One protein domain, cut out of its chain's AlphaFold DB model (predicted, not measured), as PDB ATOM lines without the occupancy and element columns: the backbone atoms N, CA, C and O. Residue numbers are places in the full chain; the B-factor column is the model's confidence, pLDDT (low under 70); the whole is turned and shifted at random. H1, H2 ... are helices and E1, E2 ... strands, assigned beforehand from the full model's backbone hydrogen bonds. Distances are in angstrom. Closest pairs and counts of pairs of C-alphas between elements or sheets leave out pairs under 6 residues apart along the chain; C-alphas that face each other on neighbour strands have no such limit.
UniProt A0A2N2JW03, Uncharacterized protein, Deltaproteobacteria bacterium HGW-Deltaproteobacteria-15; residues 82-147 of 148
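This is residues 82 to 147 of the 148 residues of an uncharacterized protein of Deltaproteobacteria bacterium HGW-Deltaproteobacteria-15 (UniProt A0A2N2JW03). A small curving sheet of three strands, E1, E2 and E3, has the short helix H1 over one face, and a two-stranded hairpin, E4 and E5, stands beside its E3 edge. The last helix, H2, follows at one end, where residues 140 to 147 stick out. The printed part has 66 residues, of which 33 are in named elements, two helices and five strands in the order E1 E2 E3 H1 E4 E5 H2, and both sheets, in the orders E1 E2 E3 and E4 E5, are antiparallel. The class is mixed, and the whole is compact, with a radius of gyration of the C-alphas of 11.4 A and spans of 34 by 25 by 17 A.

Find C-alpha 84 at (207.823, 222.552, 260.898); from there E1, residues 84 to 88, runs 12.5 A. Next come E2, residues 92 to 95, 10.1 A, and E3, residues 101 to 103, 7.0 A. H1, residues 104 to 108, spans 6.1 A. E4, residues 115 to 118, is 9.5 A long and E5, residues 123 to 126, 9.9 A. H2, residues 138 to 145, runs 10.7 A to C-alpha 145 at (218.868, 215.731, 245.257).

E1, E2 and E3 form a meander, each strand the antiparallel neighbour of the one before; look for N 85 and O 94 at 2.8 A, and N 102 and O 93 at 2.8 A. H1 is on this sheet, over E2, at a height of 8.7 A over the sheet; their closest C-alphas, Val 92 and Gly 104, are 5.2 A apart. The closest C-alphas of E3 and E4, Tyr 102 and Leu 115, are 5.1 A apart. In the hairpin E4 and E5, N 116 and O 125 are 2.9 A apart. H2 is not on the three-stranded sheet. The O i to N i+4 pair of H1 is within hydrogen-bond range, as are 3 of 4 in H2.

The C-alphas farthest apart, Glu 109 and Ile 147, are 36.1 A apart. The printed part has no cut; the link from E5 to H2 is long, 11 residues. Look for pLDDT under 70 at residues 89 to 90 and 135 to 147.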
ATOM      1  N   ASP A  82     203.641 225.013 263.459       79.75
ATOM      2  CA  ASP A  82     202.911 224.547 262.276       79.75
ATOM      3  C   ASP A  82     203.730 224.606 260.969       79.75
ATOM      4  O   ASP A  82     203.425 223.870 260.025       79.75
ATOM      5  N   ASP A  83     204.782 225.432 260.901       85.75
ATOM      6  CA  ASP A  83     205.677 225.533 259.737       85.75
ATOM      7  C   ASP A  83     206.730 224.411 259.684       85.75
ATOM      8  O   ASP A  83     207.429 224.258 258.674       85.75
ATOM      9  N   TYR A  84     206.831 223.609 260.746       86.81
ATOM     10  CA  TYR A  84     207.823 222.552 260.898       86.81
ATOM     11  C   TYR A  84     207.155 221.178 260.924       86.81
ATOM     12  O   TYR A  84     206.037 220.999 261.403       86.81
ATOM     13  N   GLU A  85     207.846 220.200 260.358       87.88
ATOM     14  CA  GLU A  85     207.434 218.804 260.309       87.88
ATOM     15  C   GLU A  85     208.472 217.961 261.045       87.88
ATOM     16  O   GLU A  85     209.675 218.130 260.840       87.88
ATOM     17  N   TYR A  86     208.008 217.095 261.941       85.00
ATOM     18  CA  TYR A  86     208.871 216.154 262.642       85.00
ATOM     19  C   TYR A  86     209.268 215.030 261.687       85.00
ATOM     20  O   TYR A  86     208.398 214.391 261.102       85.00
ATOM     21  N   MET A  87     210.570 214.798 261.533       82.50
ATOM     22  CA  MET A  87     211.096 213.824 260.576       82.50
ATOM     23  C   MET A  87     211.468 212.509 261.253       82.50
ATOM     24  O   MET A  87     211.032 211.448 260.818       82.50
ATOM     25  N   VAL A  88     212.306 212.561 262.294       73.69
ATOM     26  CA  VAL A  88     212.879 211.351 262.900       73.69
ATOM     27  C   VAL A  88     213.319 211.587 264.342       73.69
ATOM     28  O   VAL A  88     213.691 212.704 264.704       73.69
ATOM     29  N   ASP A  89     213.307 210.523 265.142       65.88
ATOM     30  CA  ASP A  89     213.906 210.466 266.482       65.88
ATOM     31  C   ASP A  89     215.440 210.323 266.345       65.88
ATOM     32  O   ASP A  89     215.867 209.542 265.487       65.88
ATOM     33  N   PRO A  90     216.303 211.063 267.080       63.19
ATOM     34  CA  PRO A  90     216.074 211.848 268.302       63.19
ATOM     35  C   PRO A  90     215.681 213.327 268.090       63.19
ATOM     36  O   PRO A  90     216.269 214.234 268.676       63.19
ATOM     37  N   GLY A  91     214.698 213.608 267.235       78.69
ATOM     38  CA  GLY A  91     214.108 214.933 267.087       78.69
ATOM     39  C   GLY A  91     214.796 215.772 266.022       78.69
ATOM     40  O   GLY A  91     215.473 216.746 266.321       78.69
ATOM     41  N   VAL A  92     214.603 215.433 264.751       85.12
ATOM     42  CA  VAL A  92     214.931 216.325 263.631       85.12
ATOM     43  C   VAL A  92     213.648 216.942 263.098       85.12
ATOM     44  O   VAL A  92     212.719 216.227 262.728       85.12
ATOM     45  N   TYR A  93     213.619 218.270 263.004       87.50
ATOM     46  CA  TYR A  93     212.519 219.001 262.379       87.50
ATOM     47  C   TYR A  93     212.933 219.514 261.005       87.50
ATOM     48  O   TYR A  93     214.025 220.055 260.840       87.50
ATOM     49  N   MET A  94     212.053 219.400 260.018       86.94
ATOM     50  CA  MET A  94     212.229 219.994 258.699       86.94
ATOM     51  C   MET A  94     211.258 221.156 258.522       86.94
ATOM     52  O   MET A  94     210.061 221.037 258.775       86.94
ATOM     53  N   HIS A  95     211.754 222.292 258.048       88.88
ATOM     54  CA  HIS A  95     210.888 223.408 257.689       88.88
ATOM     55  C   HIS A  95     210.144 223.092 256.382       88.88
ATOM     56  O   HIS A  95     210.768 222.839 255.351       88.88
ATOM     57  N   LYS A  96     208.809 223.186 256.377       85.94
ATOM     58  CA  LYS A  96     207.961 222.745 255.250       85.94
ATOM     59  C   LYS A  96     208.287 223.435 253.920       85.94
ATOM     60  O   LYS A  96     208.354 222.770 252.890       85.94
ATOM     61  N   LYS A  97     208.521 224.756 253.952       85.50
ATOM     62  CA  LYS A  97     208.854 225.578 252.767       85.50
ATOM     63  C   LYS A  97     210.308 225.463 252.299       85.50
ATOM     64  O   LYS A  97     210.539 225.211 251.127       85.50
ATOM     65  N   THR A  98     211.278 225.681 253.187       86.12
ATOM     66  CA  THR A  98     212.702 225.736 252.804       86.12
ATOM     67  C   THR A  98     213.361 224.361 252.738       86.12
ATOM     68  O   THR A  98     214.464 224.248 252.210       86.12
ATOM     69  N   LYS A  99     212.708 223.321 253.279       84.06
ATOM     70  CA  LYS A  99     213.251 221.960 253.420       84.06
ATOM     71  C   LYS A  99     214.587 221.923 254.179       84.06
ATOM     72  O   LYS A  99     215.391 221.014 254.006       84.06
ATOM     73  N   GLU A 100     214.832 222.923 255.026       86.19
ATOM     74  CA  GLU A 100     215.999 222.965 255.905       86.19
ATOM     75  C   GLU A 100     215.752 222.165 257.187       86.19
ATOM     76  O   GLU A 100     214.634 222.148 257.708       86.19
ATOM     77  N   PHE A 101     216.809 221.540 257.707       87.19
ATOM     78  CA  PHE A 101     216.764 220.709 258.909       87.19
ATOM     79  C   PHE A 101     217.177 221.488 260.155       87.19
ATOM     80  O   PHE A 101     218.143 222.257 260.136       87.19
ATOM     81  N   TYR A 102     216.473 221.247 261.254       89.31
ATOM     82  CA  TYR A 102     216.638 221.908 262.540       89.31
ATOM     83  C   TYR A 102     216.729 220.882 263.670       89.31
ATOM     84  O   TYR A 102     216.117 219.817 263.629       89.31
ATOM     85  N   CYS A 103     217.516 221.239 264.680       89.31
ATOM     86  CA  CYS A 103     217.744 220.455 265.885       89.31
ATOM     87  C   CYS A 103     216.499 220.454 266.775       89.31
ATOM     88  O   CYS A 103     216.038 221.528 267.163       89.31
ATOM     89  N   GLY A 104     216.000 219.274 267.140       87.19
ATOM     90  CA  GLY A 104     214.814 219.111 267.978       87.19
ATOM     91  C   GLY A 104     215.039 219.465 269.432       87.19
ATOM     92  O   GLY A 104     214.242 220.214 269.975       87.19
ATOM     93  N   ARG A 105     216.177 219.096 270.028       86.62
ATOM     94  CA  ARG A 105     216.500 219.531 271.396       86.62
ATOM     95  C   ARG A 105     216.501 221.056 271.523       86.62
ATOM     96  O   ARG A 105     215.956 221.616 272.466       86.62
ATOM     97  N   CYS A 106     217.090 221.750 270.548       86.69
ATOM     98  CA  CYS A 106     217.046 223.211 270.514       86.69
ATOM     99  C   CYS A 106     215.625 223.732 270.255       86.69
ATOM    100  O   CYS A 106     215.242 224.754 270.824       86.69
ATOM    101  N   PHE A 107     214.859 223.049 269.405       85.81
ATOM    102  CA  PHE A 107     213.477 223.399 269.091       85.81
ATOM    103  C   PHE A 107     212.579 223.341 270.335       85.81
ATOM    104  O   PHE A 107     211.817 224.280 270.565       85.81
ATOM    105  N   ASP A 108     212.735 222.312 271.170       80.62
ATOM    106  CA  ASP A 108     211.988 222.125 272.420       80.62
ATOM    107  C   ASP A 108     212.317 223.210 273.460       80.62
ATOM    108  O   ASP A 108     211.448 223.646 274.216       80.62
ATOM    109  N   GLU A 109     213.542 223.745 273.438       82.69
ATOM    110  CA  GLU A 109     213.932 224.937 274.207       82.69
ATOM    111  C   GLU A 109     213.403 226.261 273.617       82.69
ATOM    112  O   GLU A 109     213.739 227.348 274.100       82.69
ATOM    113  N   GLY A 110     212.627 226.215 272.533       81.00
ATOM    114  CA  GLY A 110     212.139 227.401 271.836       81.00
ATOM    115  C   GLY A 110     213.205 228.106 270.990       81.00
ATOM    116  O   GLY A 110     213.076 229.300 270.708       81.00
ATOM    117  N   LYS A 111     214.271 227.405 270.574       83.88
ATOM    118  CA  LYS A 111     215.366 227.947 269.749       83.88
ATOM    119  C   LYS A 111     215.453 227.240 268.394       83.88
ATOM    120  O   LYS A 111     215.758 226.058 268.296       83.88
ATOM    121  N   LEU A 112     215.338 227.999 267.307       85.44
ATOM    122  CA  LEU A 112     215.555 227.476 265.954       85.44
ATOM    123  C   LEU A 112     217.046 227.403 265.629       85.44
ATOM    124  O   LEU A 112     217.675 228.413 265.309       85.44
ATOM    125  N   ARG A 113     217.624 226.200 265.701       89.19
ATOM    126  CA  ARG A 113     219.024 225.951 265.329       89.19
ATOM    127  C   ARG A 113     219.098 225.000 264.147       89.19
ATOM    128  O   ARG A 113     218.729 223.836 264.263       89.19
ATOM    129  N   ARG A 114     219.580 225.513 263.015       89.50
ATOM    130  CA  ARG A 114     219.789 224.734 261.793       89.50
ATOM    131  C   ARG A 114     220.866 223.669 262.017       89.50
ATOM    132  O   ARG A 114     221.895 223.950 262.636       89.50
ATOM    133  N   LEU A 115     220.626 222.470 261.504       88.94
ATOM    134  CA  LEU A 115     221.604 221.389 261.467       88.94
ATOM    135  C   LEU A 115     222.566 221.599 260.294       88.94
ATOM    136  O   LEU A 115     222.159 221.987 259.198       88.94
ATOM    137  N   SER A 116     223.851 221.343 260.527       86.88
ATOM    138  CA  SER A 116     224.870 221.316 259.476       86.88
ATOM    139  C   SER A 116     225.220 219.879 259.125       86.88
ATOM    140  O   SER A 116     225.409 219.061 260.022       86.88
ATOM    141  N   PHE A 117     225.322 219.584 257.832       82.94
ATOM    142  CA  PHE A 117     225.745 218.275 257.348       82.94
ATOM    143  C   PHE A 117     227.270 218.148 257.394       82.94
ATOM    144  O   PHE A 117     227.974 219.037 256.909       82.94
ATOM    145  N   HIS A 118     227.765 217.058 257.978       81.81
ATOM    146  CA  HIS A 118     229.183 216.735 258.066       81.81
ATOM    147  C   HIS A 118     229.508 215.595 257.094       81.81
ATOM    148  O   HIS A 118     229.144 214.446 257.330       81.81
ATOM    149  N   GLN A 119     230.183 215.919 255.987       73.62
ATOM    150  CA  GLN A 119     230.389 214.993 254.863       73.62
ATOM    151  C   GLN A 119     231.238 213.765 255.220       73.62
ATOM    152  O   GLN A 119     230.957 212.679 254.730       73.62
ATOM    153  N   SER A 120     232.251 213.908 256.080       75.25
ATOM    154  CA  SER A 120     233.168 212.801 256.412       75.25
ATOM    155  C   SER A 120     232.503 211.661 257.185       75.25
ATOM    156  O   SER A 120     232.951 210.524 257.113       75.25
ATOM    157  N   GLU A 121     231.448 211.972 257.931       71.44
ATOM    158  CA  GLU A 121     230.755 211.044 258.832       71.44
ATOM    159  C   GLU A 121     229.303 210.807 258.389       71.44
ATOM    160  O   GLU A 121     228.574 210.047 259.019       71.44
ATOM    161  N   ASN A 122     228.871 211.461 257.304       77.50
ATOM    162  CA  ASN A 122     227.497 211.471 256.807       77.50
ATOM    163  C   ASN A 122     226.442 211.840 257.862       77.50
ATOM    164  O   ASN A 122     225.286 211.468 257.719       77.50
ATOM    165  N   VAL A 123     226.782 212.596 258.904       83.56
ATOM    166  CA  VAL A 123     225.854 212.950 259.994       83.56
ATOM    167  C   VAL A 123     225.367 214.391 259.895       83.56
ATOM    168  O   VAL A 123     226.057 215.286 259.400       83.56
ATOM    169  N   LEU A 124     224.166 214.639 260.416       85.50
ATOM    170  CA  LEU A 124     223.709 215.992 260.723       85.50
ATOM    171  C   LEU A 124     224.142 216.337 262.146       85.50
ATOM    172  O   LEU A 124     223.874 215.581 263.071       85.50
ATOM    173  N   ILE A 125     224.791 217.485 262.332       88.31
ATOM    174  CA  ILE A 125     225.261 217.937 263.645       88.31
ATOM    175  C   ILE A 125     224.701 219.324 263.933       88.31
ATOM    176  O   ILE A 125     224.756 220.235 263.097       88.31
ATOM    177  N   CYS A 126     224.188 219.513 265.145       89.19
ATOM    178  CA  CYS A 126     223.872 220.839 265.646       89.19
ATOM    179  C   CYS A 126     225.141 221.525 266.164       89.19
ATOM    180  O   CYS A 126     225.730 221.091 267.148       89.19
ATOM    181  N   ARG A 127     225.530 222.667 265.586       87.88
ATOM    182  CA  ARG A 127     226.711 223.430 266.050       87.88
ATOM    183  C   ARG A 127     226.595 223.969 267.482       87.88
ATOM    184  O   ARG A 127     227.602 224.355 268.063       87.88
ATOM    185  N   TYR A 128     225.379 224.031 268.024       87.81
ATOM    186  CA  TYR A 128     225.104 224.615 269.337       87.81
ATOM    187  C   TYR A 128     225.080 223.560 270.442       87.81
ATOM    188  O   TYR A 128     225.907 223.619 271.346       87.81
ATOM    189  N   CYS A 129     224.165 222.586 270.374       87.50
ATOM    190  CA  CYS A 129     224.082 221.523 271.383       87.50
ATOM    191  C   CYS A 129     225.040 220.350 271.114       87.50
ATOM    192  O   CYS A 129     225.106 219.442 271.936       87.50
ATOM    193  N   LYS A 130     225.773 220.366 269.988       87.88
ATOM    194  CA  LYS A 130     226.705 219.312 269.540       87.88
ATOM    195  C   LYS A 130     226.067 217.933 269.351       87.88
ATOM    196  O   LYS A 130     226.774 216.944 269.212       87.88
ATOM    197  N   GLU A 131     224.743 217.876 269.320       85.44
ATOM    198  CA  GLU A 131     224.000 216.645 269.093       85.44
ATOM    199  C   GLU A 131     224.146 216.213 267.635       85.44
ATOM    200  O   GLU A 131     224.034 217.037 266.716       85.44
ATOM    201  N   SER A 132     224.450 214.930 267.452       83.88
ATOM    202  CA  SER A 132     224.602 214.282 266.159       83.88
ATOM    203  C   SER A 132     223.387 213.405 265.874       83.88
ATOM    204  O   SER A 132     222.868 212.712 266.745       83.88
ATOM    205  N   TYR A 133     222.931 213.447 264.630       80.94
ATOM    206  CA  TYR A 133     221.774 212.709 264.151       80.94
ATOM    207  C   TYR A 133     222.249 211.781 263.036       80.94
ATOM    208  O   TYR A 133     222.804 212.241 262.028       80.94
ATOM    209  N   MET A 134     222.087 210.472 263.256       71.44
ATOM    210  CA  MET A 134     222.564 209.447 262.330       71.44
ATOM    211  C   MET A 134     221.671 209.326 261.084       71.44
ATOM    212  O   MET A 134     220.463 209.559 261.147       71.44
ATOM    213  N   PRO A 135     222.253 208.956 259.933       58.75
ATOM    214  CA  PRO A 135     221.691 209.238 258.621       58.75
ATOM    215  C   PRO A 135     220.972 208.060 257.976       58.75
ATOM    216  O   PRO A 135     221.027 207.937 256.757       58.75
ATOM    217  N   SER A 136     220.247 207.224 258.721       62.81
ATOM    218  CA  SER A 136     219.341 206.273 258.048       62.81
ATOM    219  C   SER A 136     218.329 206.998 257.140       62.81
ATOM    220  O   SER A 136     217.829 206.415 256.186       62.81
ATOM    221  N   PHE A 137     218.095 208.296 257.384       57.72
ATOM    222  CA  PHE A 137     217.219 209.171 256.605       57.72
ATOM    223  C   PHE A 137     217.952 210.126 255.629       57.72
ATOM    224  O   PHE A 137     217.352 210.611 254.670       57.72
ATOM    225  N   VAL A 138     219.243 210.433 255.837       59.50
ATOM    226  CA  VAL A 138     219.962 211.435 255.011       59.50
ATOM    227  C   VAL A 138     220.391 210.858 253.661       59.50
ATOM    228  O   VAL A 138     220.387 211.582 252.667       59.50
ATOM    229  N   SER A 139     220.683 209.559 253.594       55.44
ATOM    230  CA  SER A 139     220.945 208.842 252.339       55.44
ATOM    231  C   SER A 139     219.768 208.951 251.357       55.44
ATOM    232  O   SER A 139     219.972 209.355 250.216       55.44
ATOM    233  N   ALA A 140     218.528 208.754 251.820       55.53
ATOM    234  CA  ALA A 140     217.320 208.889 250.991       55.53
ATOM    235  C   ALA A 140     217.032 210.340 250.529       55.53
ATOM    236  O   ALA A 140     216.421 210.576 249.483       55.53
ATOM    237  N   LEU A 141     217.472 211.342 251.299       57.59
ATOM    238  CA  LEU A 141     217.359 212.764 250.941       57.59
ATOM    239  C   LEU A 141     218.418 213.208 249.925       57.59
ATOM    240  O   LEU A 141     218.141 214.079 249.098       57.59
ATOM    241  N   LEU A 142     219.625 212.642 250.000       57.19
ATOM    242  CA  LEU A 142     220.704 212.906 249.049       57.19
ATOM    243  C   LEU A 142     220.434 212.234 247.697       57.19
ATOM    244  O   LEU A 142     220.665 212.868 246.670       57.19
ATOM    245  N   GLU A 143     219.853 211.031 247.683       55.09
ATOM    246  CA  GLU A 143     219.412 210.365 246.446       55.09
ATOM    247  C   GLU A 143     218.373 211.197 245.678       55.09
ATOM    248  O   GLU A 143     218.471 211.336 244.465       55.09
ATOM    249  N   ASN A 144     217.444 211.859 246.376       49.47
ATOM    250  CA  ASN A 144     216.459 212.736 245.730       49.47
ATOM    251  C   ASN A 144     217.040 214.066 245.218       49.47
ATOM    252  O   ASN A 144     216.457 214.678 244.326       49.47
ATOM    253  N   LYS A 145     218.175 214.530 245.758       49.66
ATOM    254  CA  LYS A 145     218.868 215.731 245.257       49.66
ATOM    255  C   LYS A 145     219.856 215.444 244.129       49.66
ATOM    256  O   LYS A 145     220.215 216.378 243.429       49.66
ATOM    257  N   ALA A 146     220.293 214.199 243.955       44.62
ATOM    258  CA  ALA A 146     221.193 213.805 242.869       44.62
ATOM    259  C   ALA A 146     220.473 213.601 241.518       44.62
ATOM    260  O   ALA A 146     221.134 213.406 240.504       44.62
ATOM    261  N   ILE A 147     219.133 213.631 241.507       45.94
ATOM    262  CA  ILE A 147     218.290 213.408 240.318       45.94
ATOM    263  C   ILE A 147     217.755 214.739 239.727       45.94
ATOM    264  O   ILE A 147     217.071 214.730 238.707       45.94
TER     265      ILE A 147